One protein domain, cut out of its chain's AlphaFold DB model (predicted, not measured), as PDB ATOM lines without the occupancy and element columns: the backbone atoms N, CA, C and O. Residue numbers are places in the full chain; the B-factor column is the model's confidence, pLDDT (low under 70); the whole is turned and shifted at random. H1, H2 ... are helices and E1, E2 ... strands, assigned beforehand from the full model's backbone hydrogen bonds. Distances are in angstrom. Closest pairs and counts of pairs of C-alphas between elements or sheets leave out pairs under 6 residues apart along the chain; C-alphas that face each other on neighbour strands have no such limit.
ATOM      1  N   MET A 172      90.503  20.848  46.663       94.44
ATOM      2  CA  MET A 172      89.511  20.006  46.009       94.44
ATOM      3  C   MET A 172      89.078  20.630  44.686       94.44
ATOM      4  O   MET A 172      89.116  21.846  44.507       94.44
ATOM      5  N   LEU A 173      88.659  19.771  43.759       93.31
ATOM      6  CA  LEU A 173      88.181  20.167  42.439       93.31
ATOM      7  C   LEU A 173      86.673  19.942  42.362       93.31
ATOM      8  O   LEU A 173      86.212  18.798  42.381       93.31
ATOM      9  N   VAL A 174      85.903  21.024  42.251       94.50
ATOM     10  CA  VAL A 174      84.445  20.966  42.107       94.50
ATOM     11  C   VAL A 174      84.076  21.221  40.646       94.50
ATOM     12  O   VAL A 174      84.247  22.341  40.167       94.50
ATOM     13  N   PRO A 175      83.576  20.217  39.904       93.56
ATOM     14  CA  PRO A 175      83.182  20.419  38.515       93.56
ATOM     15  C   PRO A 175      81.991  21.378  38.428       93.56
ATOM     16  O   PRO A 175      81.009  21.223  39.159       93.56
ATOM     17  N   LEU A 176      82.074  22.341  37.511       93.88
ATOM     18  CA  LEU A 176      81.010  23.302  37.248       93.88
ATOM     19  C   LEU A 176      80.283  22.958  35.946       93.88
ATOM     20  O   LEU A 176      80.857  22.391  35.017       93.88
ATOM     21  N   GLN A 177      79.001  23.307  35.880       93.94
ATOM     22  CA  GLN A 177      78.177  23.144  34.685       93.94
ATOM     23  C   GLN A 177      78.057  24.457  33.919       93.94
ATOM     24  O   GLN A 177      77.795  25.503  34.505       93.94
ATOM     25  N   GLU A 178      78.220  24.408  32.604       90.88
ATOM     26  CA  GLU A 178      78.087  25.603  31.778       90.88
ATOM     27  C   GLU A 178      76.632  26.091  31.778       90.88
ATOM     28  O   GLU A 178      75.696  25.328  31.515       90.88
ATOM     29  N   GLN A 179      76.439  27.379  32.041       92.25
ATOM     30  CA  GLN A 179      75.191  28.088  31.802       92.25
ATOM     31  C   GLN A 179      75.370  29.073  30.646       92.25
ATOM     32  O   GLN A 179      76.353  29.798  30.568       92.25
ATOM     33  N   ARG A 180      74.382  29.125  29.748       87.44
ATOM     34  CA  ARG A 180      74.464  29.928  28.516       87.44
ATOM     35  C   ARG A 180      74.151  31.410  28.693       87.44
ATOM     36  O   ARG A 180      74.491  32.212  27.835       87.44
ATOM     37  N   ASN A 181      73.419  31.762  29.745       90.12
ATOM     38  CA  ASN A 181      72.917  33.118  29.924       90.12
ATOM     39  C   ASN A 181      73.859  33.916  30.828       90.12
ATOM     40  O   ASN A 181      74.195  33.439  31.910       90.12
ATOM     41  N   ASP A 182      74.195  35.143  30.419       90.88
ATOM     42  CA  ASP A 182      75.054  36.034  31.203       90.88
ATOM     43  C   ASP A 182      74.395  36.398  32.551       90.88
ATOM     44  O   ASP A 182      73.298  36.985  32.570       90.88
ATOM     45  N   PRO A 183      75.045  36.076  33.685       90.75
ATOM     46  CA  PRO A 183      74.530  36.371  35.011       90.75
ATOM     47  C   PRO A 183      74.765  37.812  35.476       90.75
ATOM     48  O   PRO A 183      74.093  38.272  36.403       90.75
ATOM     49  N   ARG A 184      75.673  38.558  34.836       87.44
ATOM     50  CA  ARG A 184      76.051  39.928  35.229       87.44
ATOM     51  C   ARG A 184      74.898  40.920  35.040       87.44
ATOM     52  O   ARG A 184      74.780  41.885  35.790       87.44
ATOM     53  N   GLY A 185      73.998  40.655  34.090       81.31
ATOM     54  CA  GLY A 185      72.827  41.492  33.797       81.31
ATOM     55  C   GLY A 185      71.663  41.373  34.794       81.31
ATOM     56  O   GLY A 185      70.644  42.041  34.617       81.31
ATOM     57  N   GLY A 186      71.755  40.504  35.809       73.75
ATOM     58  CA  GLY A 186      70.756  40.342  36.878       73.75
ATOM     59  C   GLY A 186      69.433  39.667  36.478       73.75
ATOM     60  O   GLY A 186      68.710  39.187  37.348       73.75
ATOM     61  N   ALA A 187      69.114  39.578  35.184       83.06
ATOM     62  CA  ALA A 187      67.920  38.889  34.681       83.06
ATOM     63  C   ALA A 187      68.010  37.355  34.790       83.06
ATOM     64  O   ALA A 187      66.983  36.684  34.873       83.06
ATOM     65  N   ASN A 188      69.230  36.809  34.803       87.62
ATOM     66  CA  ASN A 188      69.509  35.380  34.910       87.62
ATOM     67  C   ASN A 188      70.451  35.158  36.102       87.62
ATOM     68  O   ASN A 188      71.644  35.384  35.961       87.62
ATOM     69  N   PRO A 189      69.969  34.785  37.296       89.12
ATOM     70  CA  PRO A 189      70.870  34.557  38.421       89.12
ATOM     71  C   PRO A 189      71.809  33.377  38.136       89.12
ATOM     72  O   PRO A 189      71.393  32.387  37.534       89.12
ATOM     73  N   MET A 190      73.054  33.476  38.608       92.75
ATOM     74  CA  MET A 190      74.032  32.387  38.547       92.75
ATOM     75  C   MET A 190      73.483  31.127  39.230       92.75
ATOM     76  O   MET A 190      73.058  31.183  40.389       92.75
ATOM     77  N   LEU A 191      73.497  29.993  38.524       92.56
ATOM     78  CA  LEU A 191      73.067  28.709  39.082       92.56
ATOM     79  C   LEU A 191      74.141  28.121  40.013       92.56
ATOM     80  O   LEU A 191      75.339  28.384  39.880       92.56
ATOM     81  N   THR A 192      73.716  27.284  40.957       91.06
ATOM     82  CA  THR A 192      74.630  26.563  41.853       91.06
ATOM     83  C   THR A 192      75.576  25.665  41.059       91.06
ATOM     84  O   THR A 192      75.128  24.931  40.183       91.06
ATOM     85  N   ASN A 193      76.869  25.692  41.403       94.62
ATOM     86  CA  ASN A 193      77.922  24.925  40.726       94.62
ATOM     87  C   ASN A 193      77.888  25.095  39.201       94.62
ATOM     88  O   ASN A 193      78.007  24.121  38.458       94.62
ATOM     89  N   SER A 194      77.693  26.329  38.736       95.25
ATOM     90  CA  SER A 194      77.695  26.653  37.313       95.25
ATOM     91  C   SER A 194      78.737  27.709  36.966       95.25
ATOM     92  O   SER A 194      79.295  28.352  37.854       95.25
ATOM     93  N   PHE A 195      79.018  27.857  35.678       95.06
ATOM     94  CA  PHE A 195      79.878  28.906  35.143       95.06
ATOM     95  C   PHE A 195      79.273  29.484  33.866       95.06
ATOM     96  O   PHE A 195      78.602  28.777  33.117       95.06
ATOM     97  N   TYR A 196      79.513  30.764  33.617       94.31
ATOM     98  CA  TYR A 196      79.226  31.432  32.351       94.31
ATOM     99  C   TYR A 196      80.545  31.827  31.691       94.31
ATOM    100  O   TYR A 196      81.474  32.239  32.382       94.31
ATOM    101  N   VAL A 197      80.614  31.702  30.370       91.19
ATOM    102  CA  VAL A 197      81.767  32.125  29.573       91.19
ATOM    103  C   VAL A 197      81.330  33.277  28.692       91.19
ATOM    104  O   VAL A 197      80.374  33.155  27.929       91.19
ATOM    105  N   ASP A 198      82.042  34.387  28.811       89.88
ATOM    106  CA  ASP A 198      82.019  35.454  27.829       89.88
ATOM    107  C   ASP A 198      83.031  35.095  26.737       89.88
ATOM    108  O   ASP A 198      84.247  35.203  26.933       89.88
ATOM    109  N   GLU A 199      82.517  34.560  25.629       85.06
ATOM    110  CA  GLU A 199      83.335  34.078  24.513       85.06
ATOM    111  C   GLU A 199      84.126  35.219  23.863       85.06
ATOM    112  O   GLU A 199      85.273  35.003  23.471       85.06
ATOM    113  N   ASP A 200      83.559  36.429  23.844       82.00
ATOM    114  CA  ASP A 200      84.162  37.611  23.228       82.00
ATOM    115  C   ASP A 200      85.300  38.172  24.089       82.00
ATOM    116  O   ASP A 200      86.319  38.613  23.567       82.00
ATOM    117  N   THR A 201      85.153  38.167  25.420       82.19
ATOM    118  CA  THR A 201      86.153  38.778  26.317       82.19
ATOM    119  C   THR A 201      87.105  37.781  26.975       82.19
ATOM    120  O   THR A 201      87.939  38.197  27.786       82.19
ATOM    121  N   GLY A 202      86.921  36.477  26.755       84.62
ATOM    122  CA  GLY A 202      87.668  35.416  27.443       84.62
ATOM    123  C   GLY A 202      87.455  35.384  28.961       84.62
ATOM    124  O   GLY A 202      88.318  34.912  29.708       84.62
ATOM    125  N   GLU A 203      86.336  35.932  29.441       89.94
ATOM    126  CA  GLU A 203      86.025  35.993  30.870       89.94
ATOM    127  C   GLU A 203      85.170  34.805  31.289       89.94
ATOM    128  O   GLU A 203      84.206  34.430  30.625       89.94
ATOM    129  N   ILE A 204      85.504  34.225  32.436       92.44
ATOM    130  CA  ILE A 204      84.775  33.117  33.036       92.44
ATOM    131  C   ILE A 204      84.174  33.615  34.341       92.44
ATOM    132  O   ILE A 204      84.884  33.956  35.289       92.44
ATOM    133  N   VAL A 205      82.848  33.647  34.384       94.25
ATOM    134  CA  VAL A 205      82.076  34.103  35.535       94.25
ATOM    135  C   VAL A 205      81.570  32.892  36.308       94.25
ATOM    136  O   VAL A 205      80.894  32.023  35.756       94.25
ATOM    137  N   VAL A 206      81.855  32.848  37.604       95.44
ATOM    138  CA  VAL A 206      81.478  31.761  38.521       95.44
ATOM    139  C   VAL A 206      80.849  32.330  39.798       95.44
ATOM    140  O   VAL A 206      81.067  33.503  40.126       95.44
ATOM    141  N   PRO A 207      80.040  31.553  40.540       94.56
ATOM    142  CA  PRO A 207      79.586  31.977  41.859       94.56
ATOM    143  C   PRO A 207      80.769  32.067  42.832       94.56
ATOM    144  O   PRO A 207      81.702  31.275  42.745       94.56
ATOM    145  N   SER A 208      80.699  32.958  43.826       92.56
ATOM    146  CA  SER A 208      81.682  33.003  44.928       92.56
ATOM    147  C   SER A 208      81.663  31.784  45.838       92.56
ATOM    148  O   SER A 208      82.517  31.636  46.708       92.56
ATOM    149  N   THR A 209      80.644  30.940  45.700       94.19
ATOM    150  CA  THR A 209      80.451  29.777  46.550       94.19
ATOM    151  C   THR A 209      79.977  28.591  45.731       94.19
ATOM    152  O   THR A 209      78.986  28.680  45.001       94.19
ATOM    153  N   VAL A 210      80.664  27.467  45.898       94.75
ATOM    154  CA  VAL A 210      80.321  26.167  45.315       94.75
ATOM    155  C   VAL A 210      79.952  25.183  46.414       94.75
ATOM    156  O   VAL A 210      80.217  25.415  47.592       94.75
ATOM    157  N   TYR A 211      79.302  24.089  46.031       93.94
ATOM    158  CA  TYR A 211      78.768  23.114  46.965       93.94
ATOM    159  C   TYR A 211      79.253  21.702  46.663       93.94
ATOM    160  O   TYR A 211      79.174  21.249  45.519       93.94
ATOM    161  N   THR A 212      79.683  20.978  47.695       90.75
ATOM    162  CA  THR A 212      79.792  19.513  47.651       90.75
ATOM    163  C   THR A 212      78.593  18.882  48.336       90.75
ATOM    164  O   THR A 212      77.932  19.510  49.163       90.75
ATOM    165  N   TYR A 213      78.290  17.642  47.958       84.06
ATOM    166  CA  TYR A 213      77.121  16.927  48.448       84.06
ATOM    167  C   TYR A 213      77.545  15.588  49.043       84.06
ATOM    168  O   TYR A 213      78.109  14.755  48.335       84.06
ATOM    169  N   ASP A 214      77.233  15.385  50.321       75.00
ATOM    170  CA  ASP A 214      77.256  14.075  50.968       75.00
ATOM    171  C   ASP A 214      75.807  13.622  51.186       75.00
ATOM    172  O   ASP A 214      75.078  14.120  52.055       75.00
ATOM    173  N   GLY A 215      75.333  12.751  50.295       76.25
ATOM    174  CA  GLY A 215      73.925  12.372  50.222       76.25
ATOM    175  C   GLY A 215      73.017  13.587  50.000       76.25
ATOM    176  O   GLY A 215      72.979  14.159  48.914       76.25
ATOM    177  N   THR A 216      72.248  13.966  51.024       70.44
ATOM    178  CA  THR A 216      71.328  15.120  50.984       70.44
ATOM    179  C   THR A 216      71.890  16.382  51.638       70.44
ATOM    180  O   THR A 216      71.212  17.408  51.641       70.44
ATOM    181  N   GLN A 217      73.073  16.320  52.254       77.38
ATOM    182  CA  GLN A 217      73.693  17.473  52.904       77.38
ATOM    183  C   GLN A 217      74.574  18.216  51.902       77.38
ATOM    184  O   GLN A 217      75.482  17.630  51.319       77.38
ATOM    185  N   ALA A 218      74.290  19.503  51.704       86.19
ATOM    186  CA  ALA A 218      75.110  20.391  50.891       86.19
ATOM    187  C   ALA A 218      76.090  21.152  51.793       86.19
ATOM    188  O   ALA A 218      75.677  21.746  52.792       86.19
ATOM    189  N   GLN A 219      77.365  21.161  51.424       88.38
ATOM    190  CA  GLN A 219      78.410  21.925  52.097       88.38
ATOM    191  C   GLN A 219      78.909  23.027  51.175       88.38
ATOM    192  O   GLN A 219      79.242  22.745  50.032       88.38
ATOM    193  N   ALA A 220      78.945  24.259  51.679       92.38
ATOM    194  CA  ALA A 220      79.374  25.443  50.946       92.38
ATOM    195  C   ALA A 220      80.886  25.672  51.073       92.38
ATOM    196  O   ALA A 220      81.444  25.504  52.157       92.38
ATOM    197  N   TRP A 221      81.505  26.127  49.988       93.81
ATOM    198  CA  TRP A 221      82.938  26.383  49.869       93.81
ATOM    199  C   TRP A 221      83.190  27.660  49.075       93.81
ATOM    200  O   TRP A 221      82.494  27.896  48.087       93.81
ATOM    201  N   GLY A 222      84.166  28.470  49.487       92.50
ATOM    202  CA  GLY A 222      84.628  29.611  48.691       92.50
ATOM    203  C   GLY A 222      85.340  29.139  47.425       92.50
ATOM    204  O   GLY A 222      85.977  28.094  47.448       92.50
ATOM    205  N   VAL A 223      85.192  29.869  46.322       93.25
ATOM    206  CA  VAL A 223      85.982  29.617  45.107       93.25
ATOM    207  C   VAL A 223      87.243  30.462  45.174       93.25
ATOM    208  O   VAL A 223      87.140  31.688  45.231       93.25
ATOM    209  N   ASP A 224      88.404  29.816  45.135       91.00
ATOM    210  CA  ASP A 224      89.697  30.498  45.198       91.00
ATOM    211  C   ASP A 224      90.282  30.691  43.796       91.00
ATOM    212  O   ASP A 224      90.598  31.809  43.390       91.00
ATOM    213  N   GLU A 225      90.346  29.608  43.020       92.25
ATOM    214  CA  GLU A 225      90.882  29.590  41.656       92.25
ATOM    215  C   GLU A 225      90.004  28.728  40.741       92.25
ATOM    216  O   GLU A 225      89.107  28.009  41.194       92.25
ATOM    217  N   LEU A 226      90.277  28.758  39.437       92.88
ATOM    218  CA  LEU A 226      89.662  27.849  38.471       92.88
ATOM    219  C   LEU A 226      90.710  26.972  37.799       92.88
ATOM    220  O   LEU A 226      91.760  27.458  37.395       92.88
ATOM    221  N   MET A 227      90.374  25.702  37.593       91.69
ATOM    222  CA  MET A 227      91.047  24.842  36.628       91.69
ATOM    223  C   MET A 227      90.206  24.778  35.355       91.69
ATOM    224  O   MET A 227      89.062  24.311  35.380       91.69
ATOM    225  N   VAL A 228      90.756  25.274  34.251       90.69
ATOM    226  CA  VAL A 228      90.024  25.514  33.006       90.69
ATOM    227  C   VAL A 228      90.641  24.697  31.877       90.69
ATOM    228  O   VAL A 228      91.856  24.673  31.691       90.69
ATOM    229  N   ASN A 229      89.785  24.042  31.095       91.56
ATOM    230  CA  ASN A 229      90.130  23.614  29.742       91.56
ATOM    231  C   ASN A 229      89.365  24.497  28.769       91.56
ATOM    232  O   ASN A 229      88.164  24.696  28.967       91.56
ATOM    233  N   TYR A 230      90.025  24.998  27.738       89.38
ATOM    234  CA  TYR A 230      89.407  25.865  26.741       89.38
ATOM    235  C   TYR A 230      90.154  25.766  25.413       89.38
ATOM    236  O   TYR A 230      91.209  25.138  25.318       89.38
ATOM    237  N   ALA A 231      89.590  26.375  24.378       88.62
ATOM    238  CA  ALA A 231      90.291  26.600  23.128       88.62
ATOM    239  C   ALA A 231      90.146  28.066  22.738       88.62
ATOM    240  O   ALA A 231      89.070  28.643  22.914       88.62
ATOM    241  N   TRP A 232      91.219  28.649  22.227       86.44
ATOM    242  CA  TRP A 232      91.248  30.027  21.759       86.44
ATOM    243  C   TRP A 232      91.873  30.099  20.372       86.44
ATOM    244  O   TRP A 232      92.628  29.207  19.975       86.44
ATOM    245  N   ALA A 233      91.513  31.130  19.621       81.94
ATOM    246  CA  ALA A 233      92.075  31.395  18.308       81.94
ATOM    247  C   ALA A 233      92.842  32.718  18.320       81.94
ATOM    248  O   ALA A 233      92.424  33.683  18.968       81.94
ATOM    249  N   GLU A 234      93.958  32.753  17.600       79.50
ATOM    250  CA  GLU A 234      94.651  34.006  17.303       79.50
ATOM    251  C   GLU A 234      93.776  34.920  16.431       79.50
ATOM    252  O   GLU A 234      92.823  34.473  15.788       79.50
ATOM    253  N   VAL A 235      94.103  36.209  16.363       76.00
ATOM    254  CA  VAL A 235      93.402  37.124  15.451       76.00
ATOM    255  C   VAL A 235      93.771  36.809  14.001       76.00
ATOM    256  O   VAL A 235      94.901  37.007  13.556       76.00
ATOM    257  N   GLY A 236      92.789  36.325  13.240       65.81
ATOM    258  CA  GLY A 236      92.935  36.048  11.813       65.81
ATOM    259  C   GLY A 236      92.818  37.302  10.939       65.81
ATOM    260  O   GLY A 236      92.049  38.225  11.208       65.81
ATOM    261  N   GLY A 237      93.537  37.320   9.818       60.88
ATOM    262  CA  GLY A 237      93.231  38.193   8.691       60.88
ATOM    263  C   GLY A 237      91.938  37.774   7.978       60.88
ATOM    264  O   GLY A 237      91.468  36.647   8.087       60.88
ATOM    265  N   VAL A 238      91.378  38.671   7.159       54.28
ATOM    266  CA  VAL A 238      90.056  38.524   6.499       54.28
ATOM    267  C   VAL A 238      89.905  37.246   5.643       54.28
ATOM    268  O   VAL A 238      88.787  36.843   5.335       54.28
ATOM    269  N   ASN A 239      91.012  36.598   5.266       55.84
ATOM    270  CA  ASN A 239      91.035  35.364   4.472       55.84
ATOM    271  C   ASN A 239      91.869  34.243   5.121       55.84
ATOM    272  O   ASN A 239      92.243  33.303   4.420       55.84
ATOM    273  N   SER A 240      92.201  34.355   6.411       58.06
ATOM    274  CA  SER A 240      93.032  33.380   7.118       58.06
ATOM    275  C   SER A 240      92.229  32.656   8.191       58.06
ATOM    276  O   SER A 240      91.451  33.266   8.921       58.06
ATOM    277  N   ARG A 241      92.389  31.331   8.277       64.62
ATOM    278  CA  ARG A 241      91.922  30.573   9.440       64.62
ATOM    279  C   ARG A 241      92.998  30.710  10.520       64.62
ATOM    280  O   ARG A 241      94.088  30.186  10.301       64.62
ATOM    281  N   PRO A 242      92.744  31.419  11.628       71.31
ATOM    282  CA  PRO A 242      93.761  31.596  12.653       71.31
ATOM    283  C   PRO A 242      94.150  30.259  13.301       71.31
ATOM    284  O   PRO A 242      93.295  29.366  13.414       71.31
ATOM    285  N   PRO A 243      95.413  30.112  13.739       77.62
ATOM    286  CA  PRO A 243      95.822  29.023  14.614       77.62
ATOM    287  C   PRO A 243      94.864  28.889  15.799       77.62
ATOM    288  O   PRO A 243      94.471  29.878  16.420       77.62
ATOM    289  N   THR A 244      94.454  27.653  16.081       82.69
ATOM    290  CA  THR A 244      93.644  27.327  17.257       82.69
ATOM    291  C   THR A 244      94.512  26.615  18.277       82.69
ATOM    292  O   THR A 244      95.102  25.576  17.974       82.69
ATOM    293  N   HIS A 245      94.508  27.134  19.496       86.38
ATOM    294  CA  HIS A 245      95.270  26.624  20.625       86.38
ATOM    295  C   HIS A 245      94.324  25.974  21.628       86.38
ATOM    296  O   HIS A 245      93.338  26.579  22.057       86.38
ATOM    297  N   TYR A 246      94.602  24.721  21.985       88.81
ATOM    298  CA  TYR A 246      93.808  23.949  22.938       88.81
ATOM    299  C   TYR A 246      94.557  23.842  24.262       88.81
ATOM    300  O   TYR A 246      95.616  23.225  24.345       88.81
ATOM    301  N   VAL A 247      93.963  24.392  25.316       88.88
ATOM    302  CA  VAL A 247      94.592  24.524  26.629       88.88
ATOM    303  C   VAL A 247      93.905  23.589  27.616       88.88
ATOM    304  O   VAL A 247      92.672  23.527  27.683       88.88
ATOM    305  N   GLN A 248      94.697  22.830  28.377       89.00
ATOM    306  CA  GLN A 248      94.197  21.840  29.333       89.00
ATOM    307  C   GLN A 248      94.773  22.031  30.732       89.00
ATOM    308  O   GLN A 248      95.982  22.185  30.907       89.00
ATOM    309  N   ASP A 249      93.905  21.900  31.732       86.88
ATOM    310  CA  ASP A 249      94.213  22.029  33.152       86.88
ATOM    311  C   ASP A 249      94.988  23.346  33.449       86.88
ATOM    312  O   ASP A 249      95.951  23.354  34.225       86.88
ATOM    313  N   GLU A 250      94.625  24.464  32.799       87.88
ATOM    314  CA  GLU A 250      95.163  25.800  33.119       87.88
ATOM    315  C   GLU A 250      94.596  26.273  34.463       87.88
ATOM    316  O   GLU A 250      93.407  26.095  34.725       87.88
ATOM    317  N   ARG A 251      95.431  26.901  35.303       87.69
ATOM    318  CA  ARG A 251      94.975  27.555  36.533       87.69
ATOM    319  C   ARG A 251      94.744  29.047  36.303       87.69
ATOM    320  O   ARG A 251      95.677  29.793  36.015       87.69
ATOM    321  N   ALA A 252      93.505  29.490  36.485       86.88
ATOM    322  CA  ALA A 252      93.158  30.904  36.531       86.88
ATOM    323  C   ALA A 252      93.090  31.359  37.995       86.88
ATOM    324  O   ALA A 252      92.166  30.997  38.724       86.88
ATOM    325  N   VAL A 253      94.091  32.137  38.413       79.19
ATOM    326  CA  VAL A 253      94.330  32.483  39.828       79.19
ATOM    327  C   VAL A 253      93.807  33.864  40.234       79.19
ATOM    328  O   VAL A 253      93.478  34.099  41.390       79.19
ATOM    329  N   ASN A 254      93.685  34.791  39.280       76.50
ATOM    330  CA  ASN A 254      93.259  36.162  39.552       76.50
ATOM    331  C   ASN A 254      91.786  36.342  39.182       76.50
ATOM    332  O   ASN A 254      91.407  36.140  38.027       76.50
ATOM    333  N   SER A 255      90.970  36.770  40.150       84.62
ATOM    334  CA  SER A 255      89.574  37.143  39.909       84.62
ATOM    335  C   SER A 255      89.250  38.560  40.355       84.62
ATOM    336  O   SER A 255      89.835  39.106  41.289       84.62
ATOM    337  N   THR A 256      88.258  39.144  39.690       88.50
ATOM    338  CA  THR A 256      87.555  40.333  40.172       88.50
ATOM    339  C   THR A 256      86.210  39.918  40.757       88.50
ATOM    340  O   THR A 256      85.506  39.076  40.195       88.50
ATOM    341  N   THR A 257      85.841  40.494  41.903       87.06
ATOM    342  CA  THR A 257      84.588  40.158  42.592       87.06
ATOM    343  C   THR A 257      83.578  41.288  42.456       87.06
ATOM    344  O   THR A 257      83.831  42.417  42.880       87.06
ATOM    345  N   ALA A 258      82.398  40.980  41.923       86.31
ATOM    346  CA  ALA A 258      81.283  41.919  41.832       86.31
ATOM    347  C   ALA A 258      79.953  41.197  42.078       86.31
ATOM    348  O   ALA A 258      79.645  40.195  41.442       86.31
ATOM    349  N   GLY A 259      79.150  41.699  43.023       81.94
ATOM    350  CA  GLY A 259      77.798  41.178  43.268       81.94
ATOM    351  C   GLY A 259      77.721  39.702  43.691       81.94
ATOM    352  O   GLY A 259      76.720  39.056  43.402       81.94
ATOM    353  N   GLY A 260      78.753  39.158  44.352       84.56
ATOM    354  CA  GLY A 260      78.818  37.733  44.730       84.56
ATOM    355  C   GLY A 260      79.230  36.792  43.590       84.56
ATOM    356  O   GLY A 260      79.139  35.573  43.726       84.56
ATOM    357  N   LEU A 261      79.679  37.351  42.466       91.56
ATOM    358  CA  LEU A 261      80.268  36.625  41.348       91.56
ATOM    359  C   LEU A 261      81.768  36.896  41.306       91.56
ATOM    360  O   LEU A 261      82.203  38.022  41.565       91.56
ATOM    361  N   HIS A 262      82.535  35.873  40.948       93.81
ATOM    362  CA  HIS A 262      83.937  36.019  40.581       93.81
ATOM    363  C   HIS A 262      84.056  35.956  39.069       93.81
ATOM    364  O   HIS A 262      83.446  35.100  38.431       93.81
ATOM    365  N   THR A 263      84.848  36.864  38.514       93.31
ATOM    366  CA  THR A 263      85.191  36.887  37.096       93.31
ATOM    367  C   THR A 263      86.682  36.643  36.969       93.31
ATOM    368  O   THR A 263      87.481  37.452  37.444       93.31
ATOM    369  N   PHE A 264      87.035  35.520  36.362       91.38
ATOM    370  CA  PHE A 264      88.400  35.133  36.032       91.38
ATOM    371  C   PHE A 264      88.643  35.390  34.545       91.38
ATOM    372  O   PHE A 264      87.713  35.338  33.743       91.38
ATOM    373  N   SER A 265      89.887  35.643  34.160       87.31
ATOM    374  CA  SER A 265      90.285  35.688  32.750       87.31
ATOM    375  C   SER A 265      91.238  34.540  32.456       87.31
ATOM    376  O   SER A 265      92.117  34.247  33.268       87.31
ATOM    377  N   VAL A 266      91.057  33.896  31.301       87.38
ATOM    378  CA  VAL A 266      92.059  32.957  30.778       87.38
ATOM    379  C   VAL A 266      93.346  33.706  30.442       87.38
ATOM    380  O   VAL A 266      93.305  34.895  30.106       87.38
ATOM    381  N   ARG A 267      94.500  33.036  30.516       82.62
ATOM    382  CA  ARG A 267      95.789  33.730  30.341       82.62
ATOM    383  C   ARG A 267      96.013  34.236  28.930       82.62
ATOM    384  O   ARG A 267      96.630  35.281  28.778       82.62
ATOM    385  N   ALA A 268      95.450  33.572  27.924       78.88
ATOM    386  CA  ALA A 268      95.575  33.996  26.530       78.88
ATOM    387  C   ALA A 268      95.096  35.446  26.286       78.88
ATOM    388  O   ALA A 268      95.656  36.135  25.438       78.88
ATOM    389  N   LYS A 269      94.147  35.957  27.091       76.69
ATOM    390  CA  LYS A 269      93.705  37.364  27.054       76.69
ATOM    391  C   LYS A 269      94.843  38.357  27.326       76.69
ATOM    392  O   LYS A 269      94.805  39.485  26.855       76.69
ATOM    393  N   ALA A 270      95.877  37.955  28.066       69.44
ATOM    394  CA  ALA A 270      97.031  38.802  28.366       69.44
ATOM    395  C   ALA A 270      97.836  39.208  27.115       69.44
ATOM    396  O   ALA A 270      98.577  40.188  27.159       69.44
ATOM    397  N   ARG A 271      97.651  38.510  25.984       71.88
ATOM    398  CA  ARG A 271      98.214  38.906  24.684       71.88
ATOM    399  C   ARG A 271      97.551  40.151  24.082       71.88
ATOM    400  O   ARG A 271      98.092  40.739  23.151       71.88
ATOM    401  N   GLU A 272      96.417  40.607  24.617       67.81
ATOM    402  CA  GLU A 272      95.796  41.884  24.252       67.81
ATOM    403  C   GLU A 272      96.589  43.069  24.838       67.81
ATOM    404  O   GLU A 272      96.149  43.764  25.757       67.81
ATOM    405  N   THR A 273      97.790  43.338  24.324       60.66
ATOM    406  CA  THR A 273      98.459  44.612  24.625       60.66
ATOM    407  C   THR A 273      97.686  45.760  23.966       60.66
ATOM    408  O   THR A 273      97.080  45.601  22.908       60.66
ATOM    409  N   ALA A 274      97.708  46.960  24.561       49.84
ATOM    410  CA  ALA A 274      96.868  48.101  24.158       49.84
ATOM    411  C   ALA A 274      97.017  48.576  22.688       49.84
ATOM    412  O   ALA A 274      96.290  49.477  22.263       49.84
ATOM    413  N   SER A 275      97.952  48.014  21.917       52.66
ATOM    414  CA  SER A 275      98.201  48.342  20.508       52.66
ATOM    415  C   SER A 275      98.008  47.189  19.516       52.66
ATOM    416  O   SER A 275      97.967  47.472  18.319       52.66
ATOM    417  N   VAL A 276      97.893  45.932  19.960       56.97
ATOM    418  CA  VAL A 276      97.751  44.760  19.074       56.97
ATOM    419  C   VAL A 276      96.805  43.753  19.732       56.97
ATOM    420  O   VAL A 276      97.096  43.230  20.801       56.97
ATOM    421  N   GLN A 277      95.653  43.499  19.105       62.16
ATOM    422  CA  GLN A 277      94.797  42.371  19.477       62.16
ATOM    423  C   GLN A 277      95.387  41.106  18.849       62.16
ATOM    424  O   GLN A 277      95.388  40.979  17.626       62.16
ATOM    425  N   GLU A 278      95.919  40.209  19.678       71.75
ATOM    426  CA  GLU A 278      96.444  38.896  19.260       71.75
ATOM    427  C   GLU A 278      95.537  37.730  19.688       71.75
ATOM    428  O   GLU A 278      95.681  36.614  19.194       71.75
ATOM    429  N   PHE A 279      94.568  37.996  20.562       76.81
ATOM    430  CA  PHE A 279      93.520  37.074  20.991       76.81
ATOM    431  C   PHE A 279      92.187  37.490  20.350       76.81
ATOM    432  O   PHE A 279      91.819  38.660  20.442       76.81
ATOM    433  N   ASP A 280      91.494  36.562  19.675       70.38
ATOM    434  CA  ASP A 280      90.218  36.847  18.992       70.38
ATOM    435  C   ASP A 280      89.010  36.538  19.888       70.38
ATOM    436  O   ASP A 280      88.219  37.420  20.207       70.38
ATOM    437  N   CYS A 281      88.871  35.279  20.318       72.56
ATOM    438  CA  CYS A 281      87.808  34.830  21.219       72.56
ATOM    439  C   CYS A 281      88.068  33.410  21.754       72.56
ATOM    440  O   CYS A 281      88.913  32.658  21.245       72.56
ATOM    441  N   LEU A 282      87.297  33.013  22.773       83.31
ATOM    442  CA  LEU A 282      87.154  31.606  23.155       83.31
ATOM    443  C   LEU A 282      86.235  30.877  22.173       83.31
ATOM    444  O   LEU A 282      85.184  31.381  21.784       83.31
ATOM    445  N   LEU A 283      86.582  29.637  21.827       79.75
ATOM    446  CA  LEU A 283      85.748  28.828  20.945       79.75
ATOM    447  C   LEU A 283      84.521  28.270  21.675       79.75
ATOM    448  O   LEU A 283      84.630  27.549  22.674       79.75
ATOM    449  N   ALA A 284      83.347  28.530  21.100       75.88
ATOM    450  CA  ALA A 284      82.065  28.135  21.665       75.88
ATOM    451  C   ALA A 284      81.961  26.634  21.976       75.88
ATOM    452  O   ALA A 284      82.265  25.766  21.147       75.88
ATOM    453  N   GLY A 285      81.491  26.315  23.186       77.06
ATOM    454  CA  GLY A 285      81.295  24.939  23.659       77.06
ATOM    455  C   GLY A 285      82.585  24.121  23.812       77.06
ATOM    456  O   GLY A 285      82.524  22.888  23.872       77.06
ATOM    457  N   LYS A 286      83.754  24.773  23.842       84.38
ATOM    458  CA  LYS A 286      85.058  24.139  24.101       84.38
ATOM    459  C   LYS A 286      85.597  24.407  25.503       84.38
ATOM    460  O   LYS A 286      86.687  23.938  25.816       84.38
ATOM    461  N   THR A 287      84.833  25.095  26.346       88.25
ATOM    462  CA  THR A 287      85.247  25.450  27.704       88.25
ATOM    463  C   THR A 287      84.676  24.478  28.732       88.25
ATOM    464  O   THR A 287      83.498  24.133  28.713       88.25
ATOM    465  N   SER A 288      85.512  24.039  29.665       91.75
ATOM    466  CA  SER A 288      85.086  23.304  30.857       91.75
ATOM    467  C   SER A 288      85.835  23.832  32.066       91.75
ATOM    468  O   SER A 288      87.024  24.135  31.979       91.75
ATOM    469  N   VAL A 289      85.130  23.948  33.188       92.25
ATOM    470  CA  VAL A 289      85.645  24.619  34.378       92.25
ATOM    471  C   VAL A 289      85.447  23.733  35.597       92.25
ATOM    472  O   VAL A 289      84.381  23.146  35.808       92.25
ATOM    473  N   GLN A 290      86.482  23.661  36.422       95.50
ATOM    474  CA  GLN A 290      86.410  23.138  37.776       95.50
ATOM    475  C   GLN A 290      86.830  24.249  38.733       95.50
ATOM    476  O   GLN A 290      87.849  24.895  38.514       95.50
ATOM    477  N   ALA A 291      86.051  24.485  39.785       95.25
ATOM    478  CA  ALA A 291      86.474  25.371  40.858       95.25
ATOM    479  C   ALA A 291      87.529  24.661  41.711       95.25
ATOM    480  O   ALA A 291      87.321  23.515  42.124       95.25
ATOM    481  N   ILE A 292      88.638  25.346  41.965       94.31
ATOM    482  CA  ILE A 292      89.635  24.964  42.956       94.31
ATOM    483  C   ILE A 292      89.227  25.627  44.269       94.31
ATOM    484  O   ILE A 292      89.008  26.839  44.332       94.31
ATOM    485  N   VAL A 293      89.107  24.801  45.303       93.69
ATOM    486  CA  VAL A 293      88.851  25.238  46.675       93.69
ATOM    487  C   VAL A 293      90.024  24.775  47.521       93.69
ATOM    488  O   VAL A 293      90.251  23.564  47.629       93.69
ATOM    489  N   TYR A 294      90.752  25.713  48.109       92.56
ATOM    490  CA  TYR A 294      91.849  25.423  49.017       92.56
ATOM    491  C   TYR A 294      91.338  25.141  50.420       92.56
ATOM    492  O   TYR A 294      90.374  25.728  50.910       92.56
ATOM    493  N   PHE A 295      92.022  24.218  51.082       92.19
ATOM    494  CA  PHE A 295      91.898  24.061  52.514       92.19
ATOM    495  C   PHE A 295      92.827  25.084  53.178       92.19
ATOM    496  O   PHE A 295      93.941  25.322  52.709       92.19
ATOM    497  N   ASP A 296      92.399  25.661  54.296       89.75
ATOM    498  CA  ASP A 296      93.255  26.523  55.099       89.75
ATOM    499  C   ASP A 296      94.300  25.668  55.819       89.75
ATOM    500  O   ASP A 296      93.982  24.778  56.618       89.75
TER     501      ASP A 296
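What this domain is: This is residues 172 to 296 of the 657 residues of an uncharacterized protein of Armatimonadetes bacterium (UniProt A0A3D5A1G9). Two strongly twisted sheets, partly face to face with their strands crossed, make a rough sandwich: E2, E3, E9 and E8 in one, E1, E6, E7, E10 and E11 in the other. The hairpin E4 and E5 makes one end of the long axis, and the turn between E6 and E7 the other end. The 125 printed residues have one named helix and eleven named strands, in the order E1 E2 E3 E4 E5 E6 E7 E8 E9 H1 E10 E11. The class is mostly strand, the five-strand sheet is branched, the four-strand sheet runs E2 E3 E9 E8, and neighbours in the three sheets are antiparallel. The whole is compact, with a radius of gyration of the C-alphas of 15.5 A, yet elongated, spanning 54 by 31 by 24 A.

How they stand to each other: Start at E1, residues 172 to 175, an edge strand antiparallel to E11, residues 288 to 294, with N 174 and O 291 2.9 A apart. On the other side of E11 is E6, residues 225 to 234, where N 227 and O 290 are 2.8 A apart. E6 has three neighbours: E7, residues 244 to 252, lies on one side, with N 228 and O 250 2.8 A apart. E10, residues 279 to 282, and E11 lie on the other side of E6; N 280 and O 233 are 3.1 A apart. E6 bends by 67 degrees at residue 229 and E7 by 85 degrees at residue 249. Next look at the hairpin of E2, residues 194 to 198, and E3, residues 203 to 207, where N 196 and O 205 are 2.8 A apart. E3 is also antiparallel to E9, residues 261 to 265, with N 204 and O 264 2.8 A apart; E9 forms a hairpin with E8, residues 255 to 258, where N 256 and O 263 are 2.9 A apart. This sheet and the branched one are face to face, 9.4 A centre to centre where they face, their strands at 47 degrees. In the hairpin of E4, residues 209 to 214, and E5, residues 217 to 222, N 210 and O 221 are 2.9 A apart. This pair also faces the branched sheet, its strands at 75 degrees, and the three sheets form a stack of sheets, face to face in turn. H1, residues 267 to 271, is on the branched sheet at a height over the sheet of 5.5 A, over none of its strands. In H1, 0 of 1 O i to N i+4 pairs and 2 of 2 O i to N i+3 pairs are within hydrogen-bond range.

Where its parts are: Find C-alpha 172 at (89.511, 20.006, 46.009), where E1 begins. E4 and E5 are 16.6 A and 16.9 A from first to last C-alpha. E6, the longest strand by residues, runs 25.0 A from C-alpha 225 at (90.882, 29.590, 41.656) to C-alpha 234; E7 measures 19.6 A. E11 measures 19.5 A and ends at C-alpha 294 at (91.849, 25.423, 49.017).

The domain as a whole: The C-alphas of Gln 217 and Asn 239, the two farthest apart, are 54.5 A from each other. The printed part has no cut. The link from E1 to E2 is long, 18 residues, and in it residues 177 to 178 pair parallel with residues 194 to 195 of E2. The mean pLDDT of the printed part is 84.4; look for values under 70 at residues 236 to 241, residue 270 and residues 272 to 277.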